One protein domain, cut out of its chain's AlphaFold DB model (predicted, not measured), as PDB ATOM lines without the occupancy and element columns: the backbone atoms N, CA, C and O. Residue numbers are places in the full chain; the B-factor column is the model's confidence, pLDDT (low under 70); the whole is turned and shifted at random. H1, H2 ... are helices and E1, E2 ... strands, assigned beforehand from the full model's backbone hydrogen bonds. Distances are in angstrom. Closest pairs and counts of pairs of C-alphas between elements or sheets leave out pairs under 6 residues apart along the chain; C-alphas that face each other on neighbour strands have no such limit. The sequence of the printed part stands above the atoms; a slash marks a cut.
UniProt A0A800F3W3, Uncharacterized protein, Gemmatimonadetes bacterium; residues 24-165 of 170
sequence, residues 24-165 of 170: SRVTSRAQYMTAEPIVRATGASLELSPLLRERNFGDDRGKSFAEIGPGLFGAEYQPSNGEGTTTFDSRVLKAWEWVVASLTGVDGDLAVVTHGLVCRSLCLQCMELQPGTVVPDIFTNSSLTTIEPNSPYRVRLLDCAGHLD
ATOM      1  N   SER A  24      52.468 -47.919 146.558       46.47
ATOM      2  CA  SER A  24      53.520 -46.964 146.929       46.47
ATOM      3  C   SER A  24      54.518 -47.615 147.877       46.47
ATOM      4  O   SER A  24      54.138 -48.415 148.729       46.47
ATOM      5  N   ARG A  25      55.810 -47.304 147.733       51.72
ATOM      6  CA  ARG A  25      56.878 -47.863 148.583       51.72
ATOM      7  C   ARG A  25      57.736 -46.762 149.189       51.72
ATOM      8  O   ARG A  25      58.176 -45.908 148.429       51.72
ATOM      9  N   VAL A  26      57.948 -46.766 150.515       51.44
ATOM     10  CA  VAL A  26      58.664 -45.693 151.259       51.44
ATOM     11  C   VAL A  26      59.495 -46.195 152.444       51.44
ATOM     12  O   VAL A  26      59.435 -47.352 152.820       51.44
ATOM     13  N   THR A  27      60.343 -45.357 153.039       52.00
ATOM     14  CA  THR A  27      61.382 -45.794 154.001       52.00
ATOM     15  C   THR A  27      61.724 -44.788 155.101       52.00
ATOM     16  O   THR A  27      62.404 -45.150 156.068       52.00
ATOM     17  N   SER A  28      61.267 -43.540 154.970       55.53
ATOM     18  CA  SER A  28      61.482 -42.442 155.919       55.53
ATOM     19  C   SER A  28      60.191 -41.650 156.149       55.53
ATOM     20  O   SER A  28      59.258 -41.740 155.354       55.53
ATOM     21  N   ARG A  29      60.129 -40.839 157.220       53.03
ATOM     22  CA  ARG A  29      58.975 -39.960 157.503       53.03
ATOM     23  C   ARG A  29      58.691 -38.992 156.348       53.03
ATOM     24  O   ARG A  29      57.533 -38.794 156.009       53.03
ATOM     25  N   ALA A  30      59.736 -38.438 155.730       55.81
ATOM     26  CA  ALA A  30      59.601 -37.546 154.580       55.81
ATOM     27  C   ALA A  30      59.024 -38.282 153.361       55.81
ATOM     28  O   ALA A  30      58.056 -37.815 152.776       55.81
ATOM     29  N   GLN A  31      59.528 -39.481 153.047       63.62
ATOM     30  CA  GLN A  31      58.963 -40.288 151.964       63.62
ATOM     31  C   GLN A  31      57.524 -40.723 152.264       63.62
ATOM     32  O   GLN A  31      56.690 -40.682 151.371       63.62
ATOM     33  N   TYR A  32      57.204 -41.087 153.511       65.75
ATOM     34  CA  TYR A  32      55.830 -41.394 153.912       65.75
ATOM     35  C   TYR A  32      54.899 -40.207 153.663       65.75
ATOM     36  O   TYR A  32      53.843 -40.395 153.075       65.75
ATOM     37  N   MET A  33      55.306 -38.987 154.027       78.12
ATOM     38  CA  MET A  33      54.526 -37.778 153.739       78.12
ATOM     39  C   MET A  33      54.359 -37.521 152.233       78.12
ATOM     40  O   MET A  33      53.338 -36.971 151.836       78.12
ATOM     41  N   THR A  34      55.311 -37.943 151.396       82.69
ATOM     42  CA  THR A  34      55.189 -37.877 149.929       82.69
ATOM     43  C   THR A  34      54.282 -38.975 149.362       82.69
ATOM     44  O   THR A  34      53.486 -38.710 148.465       82.69
ATOM     45  N   ALA A  35      54.352 -40.204 149.879       85.31
ATOM     46  CA  ALA A  35      53.511 -41.307 149.411       85.31
ATOM     47  C   ALA A  35      52.085 -41.261 149.959       85.31
ATOM     48  O   ALA A  35      51.172 -41.774 149.321       85.31
ATOM     49  N   GLU A  36      51.861 -40.660 151.124       86.62
ATOM     50  CA  GLU A  36      50.549 -40.618 151.766       86.62
ATOM     51  C   GLU A  36      49.478 -39.941 150.881       86.62
ATOM     52  O   GLU A  36      48.406 -40.528 150.722       86.62
ATOM     53  N   PRO A  37      49.718 -38.779 150.235       88.56
ATOM     54  CA  PRO A  37      48.798 -38.228 149.240       88.56
ATOM     55  C   PRO A  37      48.477 -39.198 148.095       88.56
ATOM     56  O   PRO A  37      47.313 -39.307 147.716       88.56
ATOM     57  N   ILE A  38      49.475 -39.932 147.589       87.62
ATOM     58  CA  ILE A  38      49.299 -40.917 146.510       87.62
ATOM     59  C   ILE A  38      48.410 -42.060 146.999       87.62
ATOM     60  O   ILE A  38      47.421 -42.400 146.353       87.62
ATOM     61  N   VAL A  39      48.705 -42.606 148.180       88.25
ATOM     62  CA  VAL A  39      47.931 -43.677 148.813       88.25
ATOM     63  C   VAL A  39      46.487 -43.249 149.049       88.25
ATOM     64  O   VAL A  39      45.570 -43.976 148.677       88.25
ATOM     65  N   ARG A  40      46.262 -42.050 149.597       89.12
ATOM     66  CA  ARG A  40      44.910 -41.516 149.814       89.12
ATOM     67  C   ARG A  40      44.133 -41.345 148.514       89.12
ATOM     68  O   ARG A  40      42.944 -41.646 148.488       89.12
ATOM     69  N   ALA A  41      44.779 -40.855 147.458       90.06
ATOM     70  CA  ALA A  41      44.123 -40.599 146.179       90.06
ATOM     71  C   ALA A  41      43.790 -41.887 145.405       90.06
ATOM     72  O   ALA A  41      42.808 -41.924 144.669       90.06
ATOM     73  N   THR A  42      44.599 -42.935 145.569       86.44
ATOM     74  CA  THR A  42      44.521 -44.163 144.757       86.44
ATOM     75  C   THR A  42      43.935 -45.361 145.504       86.44
ATOM     76  O   THR A  42      43.501 -46.322 144.878       86.44
ATOM     77  N   GLY A  43      43.924 -45.339 146.839       87.00
ATOM     78  CA  GLY A  43      43.633 -46.523 147.651       87.00
ATOM     79  C   GLY A  43      44.744 -47.580 147.602       87.00
ATOM     80  O   GLY A  43      44.494 -48.745 147.914       87.00
ATOM     81  N   ALA A  44      45.953 -47.186 147.187       85.25
ATOM     82  CA  ALA A  44      47.122 -48.044 147.092       85.25
ATOM     83  C   ALA A  44      47.489 -48.725 148.411       85.25
ATOM     84  O   ALA A  44      47.422 -48.123 149.482       85.25
ATOM     85  N   SER A  45      48.004 -49.950 148.324       85.44
ATOM     86  CA  SER A  45      48.760 -50.525 149.437       85.44
ATOM     87  C   SER A  45      50.137 -49.853 149.528       85.44
ATOM     88  O   SER A  45      50.741 -49.505 148.509       85.44
ATOM     89  N   LEU A  46      50.628 -49.675 150.758       84.44
ATOM     90  CA  LEU A  46      51.924 -49.070 151.053       84.44
ATOM     91  C   LEU A  46      52.855 -50.098 151.696       84.44
ATOM     92  O   LEU A  46      52.506 -50.668 152.729       84.44
ATOM     93  N   GLU A  47      54.048 -50.292 151.136       87.38
ATOM     94  CA  GLU A  47      55.087 -51.150 151.729       87.38
ATOM     95  C   GLU A  47      56.342 -50.364 152.048       87.38
ATOM     96  O   GLU A  47      56.754 -49.481 151.295       87.38
ATOM     97  N   LEU A  48      56.977 -50.702 153.167       83.88
ATOM     98  CA  LEU A  48      58.213 -50.058 153.572       83.88
ATOM     99  C   LEU A  48      59.412 -50.963 153.334       83.88
ATOM    100  O   LEU A  48      59.387 -52.120 153.738       83.88
ATOM    101  N   SER A  49      60.489 -50.434 152.748       87.19
ATOM    102  CA  SER A  49      61.716 -51.217 152.544       87.19
ATOM    103  C   SER A  49      62.978 -50.405 152.783       87.19
ATOM    104  O   SER A  49      63.244 -49.483 152.024       87.19
ATOM    105  N   PRO A  50      63.838 -50.755 153.753       90.19
ATOM    106  CA  PRO A  50      65.062 -49.998 154.026       90.19
ATOM    107  C   PRO A  50      66.020 -49.898 152.823       90.19
ATOM    108  O   PRO A  50      66.903 -49.044 152.834       90.19
ATOM    109  N   LEU A  51      65.837 -50.721 151.785       93.25
ATOM    110  CA  LEU A  51      66.618 -50.682 150.549       93.25
ATOM    111  C   LEU A  51      66.458 -49.367 149.768       93.25
ATOM    112  O   LEU A  51      67.407 -48.950 149.112       93.25
ATOM    113  N   LEU A  52      65.307 -48.691 149.877       92.25
ATOM    114  CA  LEU A  52      65.006 -47.425 149.182       92.25
ATOM    115  C   LEU A  52      65.367 -46.171 150.012       92.25
ATOM    116  O   LEU A  52      64.909 -45.063 149.723       92.25
ATOM    117  N   ARG A  53      66.150 -46.327 151.087       92.00
ATOM    118  CA  ARG A  53      66.634 -45.190 151.882       92.00
ATOM    119  C   ARG A  53      67.683 -44.404 151.121       92.00
ATOM    120  O   ARG A  53      68.463 -44.979 150.357       92.00
ATOM    121  N   GLU A  54      67.745 -43.106 151.409       92.06
ATOM    122  CA  GLU A  54      68.845 -42.278 150.929       92.06
ATOM    123  C   GLU A  54      70.166 -42.855 151.429       92.06
ATOM    124  O   GLU A  54      70.210 -43.537 152.462       92.06
ATOM    125  N   ARG A  55      71.237 -42.580 150.693       93.81
ATOM    126  CA  ARG A  55      72.593 -42.875 151.123       93.81
ATOM    127  C   ARG A  55      72.821 -42.395 152.554       93.81
ATOM    128  O   ARG A  55      72.496 -41.263 152.921       93.81
ATOM    129  N   ASN A  56      73.384 -43.263 153.385       94.06
ATOM    130  CA  ASN A  56      73.774 -42.872 154.725       94.06
ATOM    131  C   ASN A  56      75.044 -42.012 154.667       94.06
ATOM    132  O   ASN A  56      76.138 -42.536 154.498       94.06
ATOM    133  N   PHE A  57      74.906 -40.705 154.859       92.75
ATOM    134  CA  PHE A  57      76.047 -39.784 154.887       92.75
ATOM    135  C   PHE A  57      76.878 -39.835 156.173       92.75
ATOM    136  O   PHE A  57      77.882 -39.140 156.250       92.75
ATOM    137  N   GLY A  58      76.491 -40.627 157.180       94.19
ATOM    138  CA  GLY A  58      77.241 -40.709 158.435       94.19
ATOM    139  C   GLY A  58      77.490 -39.323 159.039       94.19
ATOM    140  O   GLY A  58      76.548 -38.542 159.190       94.19
ATOM    141  N   ASP A  59      78.753 -39.005 159.313       93.62
ATOM    142  CA  ASP A  59      79.181 -37.728 159.902       93.62
ATOM    143  C   ASP A  59      79.032 -36.525 158.942       93.62
ATOM    144  O   ASP A  59      79.091 -35.372 159.372       93.62
ATOM    145  N   ASP A  60      78.804 -36.766 157.647       91.31
ATOM    146  CA  ASP A  60      78.500 -35.716 156.665       91.31
ATOM    147  C   ASP A  60      77.013 -35.338 156.642       91.31
ATOM    148  O   ASP A  60      76.605 -34.411 155.939       91.31
ATOM    149  N   ARG A  61      76.166 -36.023 157.421       89.81
ATOM    150  CA  ARG A  61      74.739 -35.705 157.504       89.81
ATOM    151  C   ARG A  61      74.528 -34.253 157.940       89.81
ATOM    152  O   ARG A  61      74.982 -33.832 158.996       89.81
ATOM    153  N   GLY A  62      73.727 -33.529 157.161       86.38
ATOM    154  CA  GLY A  62      73.364 -32.136 157.439       86.38
ATOM    155  C   GLY A  62      74.315 -31.112 156.825       86.38
ATOM    156  O   GLY A  62      73.960 -29.938 156.792       86.38
ATOM    157  N   LYS A  63      75.461 -31.546 156.282       87.31
ATOM    158  CA  LYS A  63      76.311 -30.693 155.452       87.31
ATOM    159  C   LYS A  63      75.619 -30.424 154.119       87.31
ATOM    160  O   LYS A  63      75.006 -31.311 153.520       87.31
ATOM    161  N   SER A  64      75.705 -29.187 153.660       83.00
ATOM    162  CA  SER A  64      75.232 -28.775 152.347       83.00
ATOM    163  C   SER A  64      76.111 -29.355 151.237       83.00
ATOM    164  O   SER A  64      77.271 -29.716 151.445       83.00
ATOM    165  N   PHE A  65      75.585 -29.387 150.010       76.56
ATOM    166  CA  PHE A  65      76.388 -29.762 148.844       76.56
ATOM    167  C   PHE A  65      77.626 -28.866 148.677       76.56
ATOM    168  O   PHE A  65      78.677 -29.353 148.278       76.56
ATOM    169  N   ALA A  66      77.535 -27.581 149.036       80.25
ATOM    170  CA  ALA A  66      78.671 -26.660 148.990       80.25
ATOM    171  C   ALA A  66      79.802 -27.056 149.960       80.25
ATOM    172  O   ALA A  66      80.963 -26.768 149.685       80.25
ATOM    173  N   GLU A  67      79.476 -27.727 151.068       83.50
ATOM    174  CA  GLU A  67      80.449 -28.186 152.066       83.50
ATOM    175  C   GLU A  67      81.082 -29.538 151.709       83.50
ATOM    176  O   GLU A  67      82.248 -29.758 152.021       83.50
ATOM    177  N   ILE A  68      80.338 -30.443 151.060       83.69
ATOM    178  CA  ILE A  68      80.854 -31.767 150.658       83.69
ATOM    179  C   ILE A  68      81.541 -31.706 149.282       83.69
ATOM    180  O   ILE A  68      82.552 -32.367 149.041       83.69
ATOM    181  N   GLY A  69      81.006 -30.891 148.375       82.50
ATOM    182  CA  GLY A  69      81.498 -30.724 147.015       82.50
ATOM    183  C   GLY A  69      81.122 -31.868 146.058       82.50
ATOM    184  O   GLY A  69      80.443 -32.830 146.427       82.50
ATOM    185  N   PRO A  70      81.590 -31.794 144.797       80.50
ATOM    186  CA  PRO A  70      81.236 -32.746 143.737       80.50
ATOM    187  C   PRO A  70      81.745 -34.171 143.999       80.50
ATOM    188  O   PRO A  70      81.254 -35.120 143.387       80.50
ATOM    189  N   GLY A  71      82.687 -34.336 144.937       84.50
ATOM    190  CA  GLY A  71      83.179 -35.638 145.381       84.50
ATOM    191  C   GLY A  71      82.069 -36.567 145.870       84.50
ATOM    192  O   GLY A  71      82.222 -37.771 145.730       84.50
ATOM    193  N   LEU A  72      80.930 -36.027 146.326       85.06
ATOM    194  CA  LEU A  72      79.727 -36.763 146.740       85.06
ATOM    195  C   LEU A  72      79.274 -37.845 145.743       85.06
ATOM    196  O   LEU A  72      78.783 -38.901 146.147       85.06
ATOM    197  N   PHE A  73      79.425 -37.576 144.443       85.75
ATOM    198  CA  PHE A  73      79.005 -38.473 143.362       85.75
ATOM    199  C   PHE A  73      80.122 -39.411 142.886       85.75
ATOM    200  O   PHE A  73      79.901 -40.236 142.000       85.75
ATOM    201  N   GLY A  74      81.329 -39.263 143.431       86.81
ATOM    202  CA  GLY A  74      82.504 -40.022 143.031       86.81
ATOM    203  C   GLY A  74      82.479 -41.466 143.531       86.81
ATOM    204  O   GLY A  74      81.958 -41.771 144.607       86.81
ATOM    205  N   ALA A  75      83.117 -42.356 142.770       88.12
ATOM    206  CA  ALA A  75      83.301 -43.761 143.144       88.12
ATOM    207  C   ALA A  75      84.034 -43.925 144.491       88.12
ATOM    208  O   ALA A  75      83.713 -44.821 145.263       88.12
ATOM    209  N   GLU A  76      84.937 -42.996 144.810       90.12
ATOM    210  CA  GLU A  76      85.767 -43.025 146.020       90.12
ATOM    211  C   GLU A  76      85.132 -42.310 147.228       90.12
ATOM    212  O   GLU A  76      85.764 -42.183 148.275       90.12
ATOM    213  N   TYR A  77      83.894 -41.805 147.117       92.94
ATOM    214  CA  TYR A  77      83.249 -41.143 148.252       92.94
ATOM    215  C   TYR A  77      82.954 -42.144 149.370       92.94
ATOM    216  O   TYR A  77      82.205 -43.110 149.188       92.94
ATOM    217  N   GLN A  78      83.522 -41.873 150.543       94.38
ATOM    218  CA  GLN A  78      83.388 -42.685 151.741       94.38
ATOM    219  C   GLN A  78      83.297 -41.771 152.973       94.38
ATOM    220  O   GLN A  78      84.325 -41.321 153.479       94.38
ATOM    221  N   PRO A  79      82.086 -41.495 153.480       93.31
ATOM    222  CA  PRO A  79      81.934 -40.769 154.732       93.31
ATOM    223  C   PRO A  79      82.287 -41.653 155.934       93.31
ATOM    224  O   PRO A  79      82.082 -42.875 155.922       93.31
ATOM    225  N   SER A  80      82.753 -41.015 157.008       94.38
ATOM    226  CA  SER A  80      82.855 -41.636 158.332       94.38
ATOM    227  C   SER A  80      81.468 -42.053 158.828       94.38
ATOM    228  O   SER A  80      80.512 -41.292 158.696       94.38
ATOM    229  N   ASN A  81      81.346 -43.261 159.392       95.00
ATOM    230  CA  ASN A  81      80.087 -43.824 159.917       95.00
ATOM    231  C   ASN A  81      78.917 -43.867 158.906       95.00
ATOM    232  O   ASN A  81      77.745 -43.914 159.296       95.00
ATOM    233  N   GLY A  82      79.218 -43.854 157.605       95.25
ATOM    234  CA  GLY A  82      78.228 -43.850 156.532       95.25
ATOM    235  C   GLY A  82      78.491 -44.891 155.442       95.25
ATOM    236  O   GLY A  82      79.357 -45.757 155.555       95.25
ATOM    237  N   GLU A  83      77.695 -44.824 154.382       95.75
ATOM    238  CA  GLU A  83      77.779 -45.712 153.226       95.75
ATOM    239  C   GLU A  83      78.748 -45.159 152.174       95.75
ATOM    240  O   GLU A  83      78.571 -44.050 151.658       95.75
ATOM    241  N   GLY A  84      79.737 -45.976 151.809       96.25
ATOM    242  CA  GLY A  84      80.573 -45.781 150.623       96.25
ATOM    243  C   GLY A  84      79.804 -45.992 149.321       96.25
ATOM    244  O   GLY A  84      78.693 -46.530 149.334       96.25
ATOM    245  N   THR A  85      80.384 -45.573 148.193       95.06
ATOM    246  CA  THR A  85      79.653 -45.546 146.913       95.06
ATOM    247  C   THR A  85      79.321 -46.964 146.469       95.06
ATOM    248  O   THR A  85      78.163 -47.272 146.214       95.06
ATOM    249  N   THR A  86      80.288 -47.879 146.548       95.44
ATOM    250  CA  THR A  86      80.081 -49.302 146.250       95.44
ATOM    251  C   THR A  86      79.006 -49.948 147.127       95.44
ATOM    252  O   THR A  86      78.182 -50.721 146.632       95.44
ATOM    253  N   THR A  87      78.988 -49.649 148.431       96.88
ATOM    254  CA  THR A  87      77.978 -50.184 149.360       96.88
ATOM    255  C   THR A  87      76.588 -49.654 149.023       96.88
ATOM    256  O   THR A  87      75.628 -50.427 148.996       96.88
ATOM    257  N   PHE A  88      76.491 -48.355 148.733       97.12
ATOM    258  CA  PHE A  88      75.255 -47.705 148.324       97.12
ATOM    259  C   PHE A  88      74.713 -48.298 147.017       97.12
ATOM    260  O   PHE A  88      73.580 -48.776 146.996       97.12
ATOM    261  N   ASP A  89      75.529 -48.367 145.966       96.50
ATOM    262  CA  ASP A  89      75.110 -48.883 144.659       96.50
ATOM    263  C   ASP A  89      74.706 -50.360 144.733       96.50
ATOM    264  O   ASP A  89      73.661 -50.747 144.210       96.50
ATOM    265  N   SER A  90      75.437 -51.177 145.499       97.25
ATOM    266  CA  SER A  90      75.061 -52.579 145.742       97.25
ATOM    267  C   SER A  90      73.700 -52.708 146.436       97.25
ATOM    268  O   SER A  90      72.944 -53.647 146.173       97.25
ATOM    269  N   ARG A  91      73.363 -51.783 147.344       97.75
ATOM    270  CA  ARG A  91      72.041 -51.743 147.985       97.75
ATOM    271  C   ARG A  91      70.961 -51.290 147.008       97.75
ATOM    272  O   ARG A  91      69.864 -51.844 147.053       97.75
ATOM    273  N   VAL A  92      71.255 -50.329 146.134       97.19
ATOM    274  CA  VAL A  92      70.325 -49.872 145.093       97.19
ATOM    275  C   VAL A  92      70.018 -50.992 144.096       97.19
ATOM    276  O   VAL A  92      68.852 -51.190 143.767       97.19
ATOM    277  N   LEU A  93      71.005 -51.802 143.701       98.00
ATOM    278  CA  LEU A  93      70.775 -52.987 142.865       98.00
ATOM    279  C   LEU A  93      69.837 -53.999 143.542       98.00
ATOM    280  O   LEU A  93      68.880 -54.463 142.928       98.00
ATOM    281  N   LYS A  94      70.018 -54.267 144.840       98.06
ATOM    282  CA  LYS A  94      69.073 -55.102 145.610       98.06
ATOM    283  C   LYS A  94      67.678 -54.478 145.691       98.06
ATOM    284  O   LYS A  94      66.675 -55.187 145.653       98.06
ATOM    285  N   ALA A  95      67.598 -53.151 145.820       95.50
ATOM    286  CA  ALA A  95      66.327 -52.431 145.788       95.50
ATOM    287  C   ALA A  95      65.625 -52.624 144.438       95.50
ATOM    288  O   ALA A  95      64.416 -52.842 144.405       95.50
ATOM    289  N   TRP A  96      66.388 -52.584 143.344       96.44
ATOM    290  CA  TRP A  96      65.893 -52.806 141.994       96.44
ATOM    291  C   TRP A  96      65.342 -54.218 141.797       96.44
ATOM    292  O   TRP A  96      64.198 -54.365 141.373       96.44
ATOM    293  N   GLU A  97      66.102 -55.248 142.174       96.25
ATOM    294  CA  GLU A  97      65.650 -56.647 142.128       96.25
ATOM    295  C   GLU A  97      64.335 -56.833 142.893       96.25
ATOM    296  O   GLU A  97      63.391 -57.450 142.394       96.25
ATOM    297  N   TRP A  98      64.242 -56.239 144.084       92.56
ATOM    298  CA  TRP A  98      63.033 -56.276 144.900       92.56
ATOM    299  C   TRP A  98      61.851 -55.541 144.246       92.56
ATOM    300  O   TRP A  98      60.731 -56.056 144.266       92.56
ATOM    301  N   VAL A  99      62.072 -54.373 143.631       91.81
ATOM    302  CA  VAL A  99      61.041 -53.633 142.877       91.81
ATOM    303  C   VAL A  99      60.538 -54.457 141.691       91.81
ATOM    304  O   VAL A  99      59.329 -54.636 141.556       91.81
ATOM    305  N   VAL A 100      61.441 -55.008 140.876       93.12
ATOM    306  CA  VAL A 100      61.090 -55.819 139.699       93.12
ATOM    307  C   VAL A 100      60.326 -57.077 140.102       93.12
ATOM    308  O   VAL A 100      59.278 -57.364 139.528       93.12
ATOM    309  N   ALA A 101      60.787 -57.798 141.129       91.38
ATOM    310  CA  ALA A 101      60.085 -58.978 141.638       91.38
ATOM    311  C   ALA A 101      58.647 -58.648 142.073       91.38
ATOM    312  O   ALA A 101      57.733 -59.458 141.907       91.38
ATOM    313  N   SER A 102      58.435 -57.432 142.573       86.62
ATOM    314  CA  SER A 102      57.137 -56.976 143.064       86.62
ATOM    315  C   SER A 102      56.138 -56.634 141.960       86.62
ATOM    316  O   SER A 102      54.940 -56.623 142.231       86.62
ATOM    317  N   LEU A 103      56.587 -56.420 140.717       85.19
ATOM    318  CA  LEU A 103      55.689 -56.195 139.577       85.19
ATOM    319  C   LEU A 103      54.772 -57.399 139.317       85.19
ATOM    320  O   LEU A 103      53.640 -57.224 138.885       85.19
ATOM    321  N   THR A 104      55.223 -58.616 139.638       80.69
ATOM    322  CA  THR A 104      54.447 -59.854 139.429       80.69
ATOM    323  C   THR A 104      53.169 -59.944 140.269       80.69
ATOM    324  O   THR A 104      52.286 -60.736 139.950       80.69
ATOM    325  N   GLY A 105      53.058 -59.142 141.333       72.31
ATOM    326  CA  GLY A 105      51.916 -59.132 142.251       72.31
ATOM    327  C   GLY A 105      51.025 -57.892 142.150       72.31
ATOM    328  O   GLY A 105      50.163 -57.709 143.010       72.31
ATOM    329  N   VAL A 106      51.248 -57.019 141.162       78.38
ATOM    330  CA  VAL A 106      50.533 -55.742 141.029       78.38
ATOM    331  C   VAL A 106      49.677 -55.743 139.766       78.38
ATOM    332  O   VAL A 106      50.192 -55.782 138.654       78.38
ATOM    333  N   ASP A 107      48.359 -55.628 139.945       79.31
ATOM    334  CA  ASP A 107      47.432 -55.274 138.867       79.31
ATOM    335  C   ASP A 107      47.412 -53.744 138.702       79.31
ATOM    336  O   ASP A 107      46.670 -53.032 139.388       79.31
ATOM    337  N   GLY A 108      48.258 -53.235 137.801       84.06
ATOM    338  CA  GLY A 108      48.371 -51.810 137.474       84.06
ATOM    339  C   GLY A 108      49.789 -51.260 137.638       84.06
ATOM    340  O   GLY A 108      50.771 -51.979 137.473       84.06
ATOM    341  N   ASP A 109      49.888 -49.967 137.951       88.12
ATOM    342  CA  ASP A 109      51.170 -49.272 138.074       88.12
ATOM    343  C   ASP A 109      51.785 -49.420 139.475       88.12
ATOM    344  O   ASP A 109      51.127 -49.231 140.501       88.12
ATOM    345  N   LEU A 110      53.094 -49.669 139.530       90.31
ATOM    346  CA  LEU A 110      53.882 -49.629 140.762       90.31
ATOM    347  C   LEU A 110      54.558 -48.258 140.902       90.31
ATOM    348  O   LEU A 110      55.404 -47.889 140.092       90.31
ATOM    349  N   ALA A 111      54.231 -47.521 141.964       92.50
ATOM    350  CA  ALA A 111      54.882 -46.265 142.309       92.50
ATOM    351  C   ALA A 111      55.994 -46.495 143.344       92.50
ATOM    352  O   ALA A 111      55.765 -46.953 144.467       92.50
ATOM    353  N   VAL A 112      57.222 -46.118 143.002       93.12
ATOM    354  CA  VAL A 112      58.361 -46.169 143.928       93.12
ATOM    355  C   VAL A 112      58.696 -44.751 144.368       93.12
ATOM    356  O   VAL A 112      59.086 -43.925 143.549       93.12
ATOM    357  N   VAL A 113      58.548 -44.461 145.661       93.12
ATOM    358  CA  VAL A 113      58.840 -43.139 146.226       93.12
ATOM    359  C   VAL A 113      60.161 -43.229 146.979       93.12
ATOM    360  O   VAL A 113      60.255 -43.836 148.046       93.12
ATOM    361  N   THR A 114      61.206 -42.646 146.393       93.62
ATOM    362  CA  THR A 114      62.579 -42.759 146.896       93.62
ATOM    363  C   THR A 114      63.289 -41.398 146.964       93.62
ATOM    364  O   THR A 114      62.631 -40.361 147.013       93.62
ATOM    365  N   HIS A 115      64.617 -41.384 147.065       92.06
ATOM    366  CA  HIS A 115      65.444 -40.180 147.121       92.06
ATOM    367  C   HIS A 115      66.301 -39.986 145.863       92.06
ATOM    368  O   HIS A 115      66.478 -40.910 145.070       92.06
ATOM    369  N   GLY A 116      66.868 -38.787 145.712       92.00
ATOM    370  CA  GLY A 116      67.578 -38.368 144.505       92.00
ATOM    371  C   GLY A 116      68.769 -39.252 144.136       92.00
ATOM    372  O   GLY A 116      68.860 -39.666 142.982       92.00
ATOM    373  N   LEU A 117      69.643 -39.623 145.085       92.94
ATOM    374  CA  LEU A 117      70.781 -40.487 144.732       92.94
ATOM    375  C   LEU A 117      70.341 -41.909 144.385       92.94
ATOM    376  O   LEU A 117      70.983 -42.556 143.561       92.94
ATOM    377  N   VAL A 118      69.241 -42.391 144.970       95.31
ATOM    378  CA  VAL A 118      68.672 -43.694 144.605       95.31
ATOM    379  C   VAL A 118      68.118 -43.633 143.181       95.31
ATOM    380  O   VAL A 118      68.447 -44.500 142.379       95.31
ATOM    381  N   CYS A 119      67.356 -42.589 142.827       95.62
ATOM    382  CA  CYS A 119      66.877 -42.371 141.457       95.62
ATOM    383  C   CYS A 119      68.034 -42.306 140.451       95.62
ATOM    384  O   CYS A 119      68.005 -42.996 139.432       95.62
ATOM    385  N   ARG A 120      69.077 -41.525 140.759       95.19
ATOM    386  CA  ARG A 120      70.276 -41.395 139.919       95.19
ATOM    387  C   ARG A 120      70.965 -42.743 139.718       95.19
ATOM    388  O   ARG A 120      71.242 -43.127 138.587       95.19
ATOM    389  N   SER A 121      71.214 -43.463 140.808       95.88
ATOM    390  CA  SER A 121      71.885 -44.766 140.795       95.88
ATOM    391  C   SER A 121      71.080 -45.811 140.001       95.88
ATOM    392  O   SER A 121      71.660 -46.532 139.192       95.88
ATOM    393  N   LEU A 122      69.744 -45.816 140.114       96.44
ATOM    394  CA  LEU A 122      68.864 -46.657 139.294       96.44
ATOM    395  C   LEU A 122      68.918 -46.304 137.801       96.44
ATOM    396  O   LEU A 122      69.021 -47.208 136.975       96.44
ATOM    397  N   CYS A 123      68.877 -45.017 137.441       96.62
ATOM    398  CA  CYS A 123      68.944 -44.595 136.036       96.62
ATOM    399  C   CYS A 123      70.261 -45.012 135.375       96.62
ATOM    400  O   CYS A 123      70.272 -45.375 134.205       96.62
ATOM    401  N   LEU A 124      71.367 -44.953 136.121       95.38
ATOM    402  CA  LEU A 124      72.694 -45.288 135.605       95.38
ATOM    403  C   LEU A 124      72.939 -46.795 135.489       95.38
ATOM    404  O   LEU A 124      73.749 -47.205 134.663       95.38
ATOM    405  N   GLN A 125      72.281 -47.611 136.318       95.75
ATOM    406  CA  GLN A 125      72.599 -49.037 136.442       95.75
ATOM    407  C   GLN A 125      71.517 -49.977 135.908       95.75
ATOM    408  O   GLN A 125      71.833 -51.095 135.505       95.75
ATOM    409  N   CYS A 126      70.253 -49.561 135.926       96.69
ATOM    410  CA  CYS A 126      69.124 -50.482 135.784       96.69
ATOM    411  C   CYS A 126      68.184 -50.161 134.618       96.69
ATOM    412  O   CYS A 126      67.308 -50.971 134.317       96.69
ATOM    413  N   MET A 127      68.318 -48.986 133.998       95.88
ATOM    414  CA  MET A 127      67.341 -48.449 133.050       95.88
ATOM    415  C   MET A 127      67.993 -48.081 131.718       95.88
ATOM    416  O   MET A 127      69.126 -47.603 131.675       95.88
ATOM    417  N   GLU A 128      67.255 -48.250 130.622       97.56
ATOM    418  CA  GLU A 128      67.687 -47.778 129.306       97.56
ATOM    419  C   GLU A 128      67.286 -46.310 129.101       97.56
ATOM    420  O   GLU A 128      66.105 -45.955 129.083       97.56
ATOM    421  N   LEU A 129      68.282 -45.448 128.910       96.94
ATOM    422  CA  LEU A 129      68.094 -44.029 128.613       96.94
ATOM    423  C   LEU A 129      68.092 -43.788 127.099       96.94
ATOM    424  O   LEU A 129      68.774 -44.481 126.342       96.94
ATOM    425  N   GLN A 130      67.362 -42.768 126.640       94.19
ATOM    426  CA  GLN A 130      67.440 -42.362 125.235       94.19
ATOM    427  C   GLN A 130      68.842 -41.807 124.919       94.19
ATOM    428  O   GLN A 130      69.430 -41.140 125.778       94.19
ATOM    429  N   PRO A 131      69.372 -42.014 123.699       93.88
ATOM    430  CA  PRO A 131      70.665 -41.460 123.306       93.88
ATOM    431  C   PRO A 131      70.757 -39.953 123.571       93.88
ATOM    432  O   PRO A 131      69.859 -39.197 123.210       93.88
ATOM    433  N   GLY A 132      71.846 -39.521 124.211       93.62
ATOM    434  CA  GLY A 132      72.071 -38.117 124.573       93.62
ATOM    435  C   GLY A 132      71.370 -37.648 125.854       93.62
ATOM    436  O   GLY A 132      71.566 -36.504 126.252       93.62
ATOM    437  N   THR A 133      70.598 -38.507 126.528       94.62
ATOM    438  CA  THR A 133      70.018 -38.181 127.840       94.62
ATOM    439  C   THR A 133      71.117 -38.095 128.894       94.62
ATOM    440  O   THR A 133      71.897 -39.030 129.062       94.62
ATOM    441  N   VAL A 134      71.143 -36.989 129.639       94.25
ATOM    442  CA  VAL A 134      72.018 -36.804 130.800       94.25
ATOM    443  C   VAL A 134      71.199 -37.049 132.062       94.25
ATOM    444  O   VAL A 134      70.161 -36.419 132.256       94.25
ATOM    445  N   VAL A 135      71.653 -37.965 132.918       95.00
ATOM    446  CA  VAL A 135      71.037 -38.171 134.236       95.00
ATOM    447  C   VAL A 135      71.403 -36.985 135.130       95.00
ATOM    448  O   VAL A 135      72.594 -36.680 135.241       95.00
ATOM    449  N   PRO A 136      70.433 -36.313 135.770       92.38
ATOM    450  CA  PRO A 136      70.736 -35.193 136.645       92.38
ATOM    451  C   PRO A 136      71.477 -35.666 137.898       92.38
ATOM    452  O   PRO A 136      71.195 -36.730 138.458       92.38
ATOM    453  N   ASP A 137      72.414 -34.847 138.370       89.12
ATOM    454  CA  ASP A 137      73.104 -35.099 139.637       89.12
ATOM    455  C   ASP A 137      72.177 -34.901 140.842       89.12
ATOM    456  O   ASP A 137      72.292 -35.611 141.843       89.12
ATOM    457  N   ILE A 138      71.217 -33.980 140.723       88.75
ATOM    458  CA  ILE A 138      70.198 -33.693 141.733       88.75
ATOM    459  C   ILE A 138      68.830 -33.799 141.066       88.75
ATOM    460  O   ILE A 138      68.531 -33.033 140.156       88.75
ATOM    461  N   PHE A 139      68.010 -34.740 141.532       91.44
ATOM    462  CA  PHE A 139      66.614 -34.858 141.114       91.44
ATOM    463  C   PHE A 139      65.764 -33.798 141.813       91.44
ATOM    464  O   PHE A 139      65.925 -33.545 143.011       91.44
ATOM    465  N   THR A 140      64.836 -33.211 141.068       91.31
ATOM    466  CA  THR A 140      63.891 -32.217 141.570       91.31
ATOM    467  C   THR A 140      62.949 -32.845 142.602       91.31
ATOM    468  O   THR A 140      62.478 -33.974 142.458       91.31
ATOM    469  N   ASN A 141      62.648 -32.118 143.681       88.62
ATOM    470  CA  ASN A 141      61.759 -32.625 144.726       88.62
ATOM    471  C   ASN A 141      60.364 -32.930 144.172       88.62
ATOM    472  O   ASN A 141      59.754 -32.099 143.508       88.62
ATOM    473  N   SER A 142      59.835 -34.105 144.521       89.38
ATOM    474  CA  SER A 142      58.537 -34.605 144.043       89.38
ATOM    475  C   SER A 142      58.431 -34.729 142.520       89.38
ATOM    476  O   SER A 142      57.325 -34.802 141.995       89.38
ATOM    477  N   SER A 143      59.553 -34.770 141.801       92.44
ATOM    478  CA  SER A 143      59.535 -35.051 140.372       92.44
ATOM    479  C   SER A 143      59.108 -36.489 140.081       92.44
ATOM    480  O   SER A 143      59.190 -37.388 140.924       92.44
ATOM    481  N   LEU A 144      58.643 -36.705 138.853       94.00
ATOM    482  CA  LEU A 144      58.220 -38.005 138.361       94.00
ATOM    483  C   LEU A 144      59.194 -38.519 137.301       94.00
ATOM    484  O   LEU A 144      59.444 -37.866 136.288       94.00
ATOM    485  N   THR A 145      59.681 -39.738 137.517       95.44
ATOM    486  CA  THR A 145      60.371 -40.543 136.503       95.44
ATOM    487  C   THR A 145      59.503 -41.754 136.179       95.44
ATOM    488  O   THR A 145      59.037 -42.430 137.095       95.44
ATOM    489  N   THR A 146      59.266 -42.029 134.896       96.06
ATOM    490  CA  THR A 146      58.498 -43.199 134.442       96.06
ATOM    491  C   THR A 146      59.321 -44.054 133.494       96.06
ATOM    492  O   THR A 146      60.127 -43.549 132.707       96.06
ATOM    493  N   ILE A 147      59.102 -45.364 133.561       95.00
ATOM    494  CA  ILE A 147      59.824 -46.369 132.782       95.00
ATOM    495  C   ILE A 147      58.853 -47.383 132.182       95.00
ATOM    496  O   ILE A 147      57.731 -47.544 132.661       95.00
ATOM    497  N   GLU A 148      59.288 -48.087 131.144       93.44
ATOM    498  CA  GLU A 148      58.587 -49.279 130.671       93.44
ATOM    499  C   GLU A 148      58.623 -50.405 131.715       93.44
ATOM    500  O   GLU A 148      59.632 -50.567 132.405       93.44
ATOM    501  N   PRO A 149      57.559 -51.225 131.816       88.25
ATOM    502  CA  PRO A 149      57.440 -52.235 132.869       88.25
ATOM    503  C   PRO A 149      58.319 -53.476 132.645       88.25
ATOM    504  O   PRO A 149      58.420 -54.313 133.535       88.25
ATOM    505  N   ASN A 150      58.942 -53.614 131.471       90.25
ATOM    506  CA  ASN A 150      59.744 -54.776 131.098       90.25
ATOM    507  C   ASN A 150      61.161 -54.355 130.717       90.25
ATOM    508  O   ASN A 150      61.361 -53.268 130.177       90.25
ATOM    509  N   SER A 151      62.124 -55.257 130.928       91.44
ATOM    510  CA  SER A 151      63.493 -55.112 130.423       91.44
ATOM    511  C   SER A 151      63.482 -54.768 128.920       91.44
ATOM    512  O   SER A 151      62.759 -55.433 128.170       91.44
ATOM    513  N   PRO A 152      64.231 -53.741 128.467       95.12
ATOM    514  CA  PRO A 152      65.354 -53.083 129.149       95.12
ATOM    515  C   PRO A 152      64.977 -51.885 130.047       95.12
ATOM    516  O   PRO A 152      65.838 -51.079 130.386       95.12
ATOM    517  N   TYR A 153      63.708 -51.759 130.451       95.31
ATOM    518  CA  TYR A 153      63.214 -50.725 131.371       95.31
ATOM    519  C   TYR A 153      63.491 -49.312 130.864       95.31
ATOM    520  O   TYR A 153      64.109 -48.481 131.533       95.31
ATOM    521  N   ARG A 154      63.053 -49.048 129.631       97.31
ATOM    522  CA  ARG A 154      63.301 -47.778 128.955       97.31
ATOM    523  C   ARG A 154      62.648 -46.614 129.689       97.31
ATOM    524  O   ARG A 154      61.440 -46.628 129.928       97.31
ATOM    525  N   VAL A 155      63.424 -45.570 129.962       96.56
ATOM    526  CA  VAL A 155      62.928 -44.326 130.557       96.56
ATOM    527  C   VAL A 155      62.054 -43.573 129.554       96.56
ATOM    528  O   VAL A 155      62.450 -43.304 128.415       96.56
ATOM    529  N   ARG A 156      60.832 -43.246 129.976       95.31
ATOM    530  CA  ARG A 156      59.842 -42.485 129.197       95.31
ATOM    531  C   ARG A 156      59.759 -41.031 129.641       95.31
ATOM    532  O   ARG A 156      59.580 -40.155 128.800       95.31
ATOM    533  N   LEU A 157      59.929 -40.790 130.934       95.38
ATOM    534  CA  LEU A 157      59.972 -39.470 131.547       95.38
ATOM    535  C   LEU A 157      61.076 -39.480 132.598       95.38
ATOM    536  O   LEU A 157      61.129 -40.419 133.386       95.38
ATOM    537  N   LEU A 158      61.937 -38.465 132.616       96.00
ATOM    538  CA  LEU A 158      63.038 -38.345 133.571       96.00
ATOM    539  C   LEU A 158      62.899 -37.034 134.342       96.00
ATOM    540  O   LEU A 158      62.769 -35.987 133.716       96.00
ATOM    541  N   ASP A 159      62.928 -37.117 135.674       94.69
ATOM    542  CA  ASP A 159      62.940 -35.965 136.592       94.69
ATOM    543  C   ASP A 159      61.902 -34.866 136.269       94.69
ATOM    544  O   ASP A 159      62.168 -33.670 136.359       94.69
ATOM    545  N   CYS A 160      60.685 -35.248 135.867       93.69
ATOM    546  CA  CYS A 160      59.679 -34.283 135.436       93.69
ATOM    547  C   CYS A 160      58.926 -33.670 136.615       93.69
ATOM    548  O   CYS A 160      58.173 -34.347 137.321       93.69
ATOM    549  N   ALA A 161      59.061 -32.357 136.762       90.56
ATOM    550  CA  ALA A 161      58.340 -31.554 137.740       90.56
ATOM    551  C   ALA A 161      57.179 -30.743 137.136       90.56
ATOM    552  O   ALA A 161      56.567 -29.962 137.849       90.56
ATOM    553  N   GLY A 162      56.819 -30.939 135.861       89.06
ATOM    554  CA  GLY A 162      55.815 -30.095 135.188       89.06
ATOM    555  C   GLY A 162      54.415 -30.126 135.822       89.06
ATOM    556  O   GLY A 162      53.632 -29.198 135.668       89.06
ATOM    557  N   HIS A 163      54.089 -31.166 136.593       84.88
ATOM    558  CA  HIS A 163      52.841 -31.226 137.368       84.88
ATOM    559  C   HIS A 163      52.841 -30.310 138.607       84.88
ATOM    560  O   HIS A 163      51.801 -30.141 139.243       84.88
ATOM    561  N   LEU A 164      54.000 -29.756 138.963       85.56
ATOM    562  CA  LEU A 164      54.169 -28.768 140.023       85.56
ATOM    563  C   LEU A 164      54.074 -27.332 139.487       85.56
ATOM    564  O   LEU A 164      53.944 -26.393 140.279       85.56
ATOM    565  N   ASP A 165      54.091 -27.151 138.162       80.38
ATOM    566  CA  ASP A 165      53.947 -25.842 137.536       80.38
ATOM    567  C   ASP A 165      52.603 -25.216 137.941       80.38
ATOM    568  O   ASP A 165      51.538 -25.830 137.853       80.38
TER     569      ASP A 165
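AT A GLANCE: This is residues 24 to 165 of the 170 residues of an uncharacterized protein of Gemmatimonadetes bacterium (UniProt A0A800F3W3). A small wall of three parallel strands, in the order E2, E1, E3, has H1 over one face, while the long helix H4 grazes the sheet with its residues 99 to 103 and is crossed by H5 near the middle of the domain. The antiparallel hairpin E4 and E5 lies near E3 and H5, and the short helices H2 and H3 lie far out at one end, where residues 62 to 67 stick out. The printed part has 142 residues with five named helices and five named strands, in the order E1 H1 E2 H2 H3 H4 E3 H5 E4 E5; the class is mixed, helices and strands. The whole is compact, with a radius of gyration of the C-alphas of 15.3 A, and spans 42 by 36 by 34 A.

HOW THE PARTS SIT: Start with E1, residues 24 to 26, the inner strand of its sheet. E2, residues 45 to 48, is its parallel neighbour, with N 26 and O 47 at 3.1 A. E3, residues 110 to 112, is the other, also parallel, with N 25 and O 111 at 3.3 A. H1, residues 29 to 42, is on this sheet at a height of 8.3 A, over E1 and only just over E2, on which 3 of its C-alphas fall; the closest C-alphas of H1 and E1 are those of Tyr 32 and Val 26, 5.8 A apart. E1, H1 and E2 form a strand-helix-strand unit, two parallel neighbour strands joined through a helix, with a right-handed crossover. H4, residues 85 to 103, only grazes the sheet with its residues 99 to 103. With residues 89 to 96 alone it touches H5, residues 116 to 125, about perpendicular at 80 degrees; their closest C-alphas are those of Val 92 and Val 118, 6.4 A apart. Look next at the hairpin of E4, residues 144 to 147, and E5, residues 155 to 160, with N 146 and O 157 at 2.9 A; E5 and H5 are near each other, with 6 pairs of C-alphas within 10 A. H2, residues 65 to 68, and H3, residues 70 to 73, meet only through their link. In H4 and H5 every O i to N i+4 pair is within hydrogen-bond range, in H1 8 of 10; H2 and H3 are too short for such a pair.

IN THESE COORDINATES: Find C-alpha 24 at (53.520, -46.964, 146.929), where E1 begins. H1 is 19.7 A long and H5 14.3 A. From C-alpha 85 at (79.653, -45.546, 146.913), H4 runs 27.2 A. E5, 11.6 A long, ends at C-alpha 160, at (59.679, -34.283, 135.436).

THE WHOLE: The C-alphas farthest apart, those of Glu 67 and Asp 107, are 44.7 A apart. The printed part has no cut. The links E2 to H2, H3 to H4 and H5 to E4 are long. Mean pLDDT of the printed part is 88.6; residues 24 to 32 are under 70.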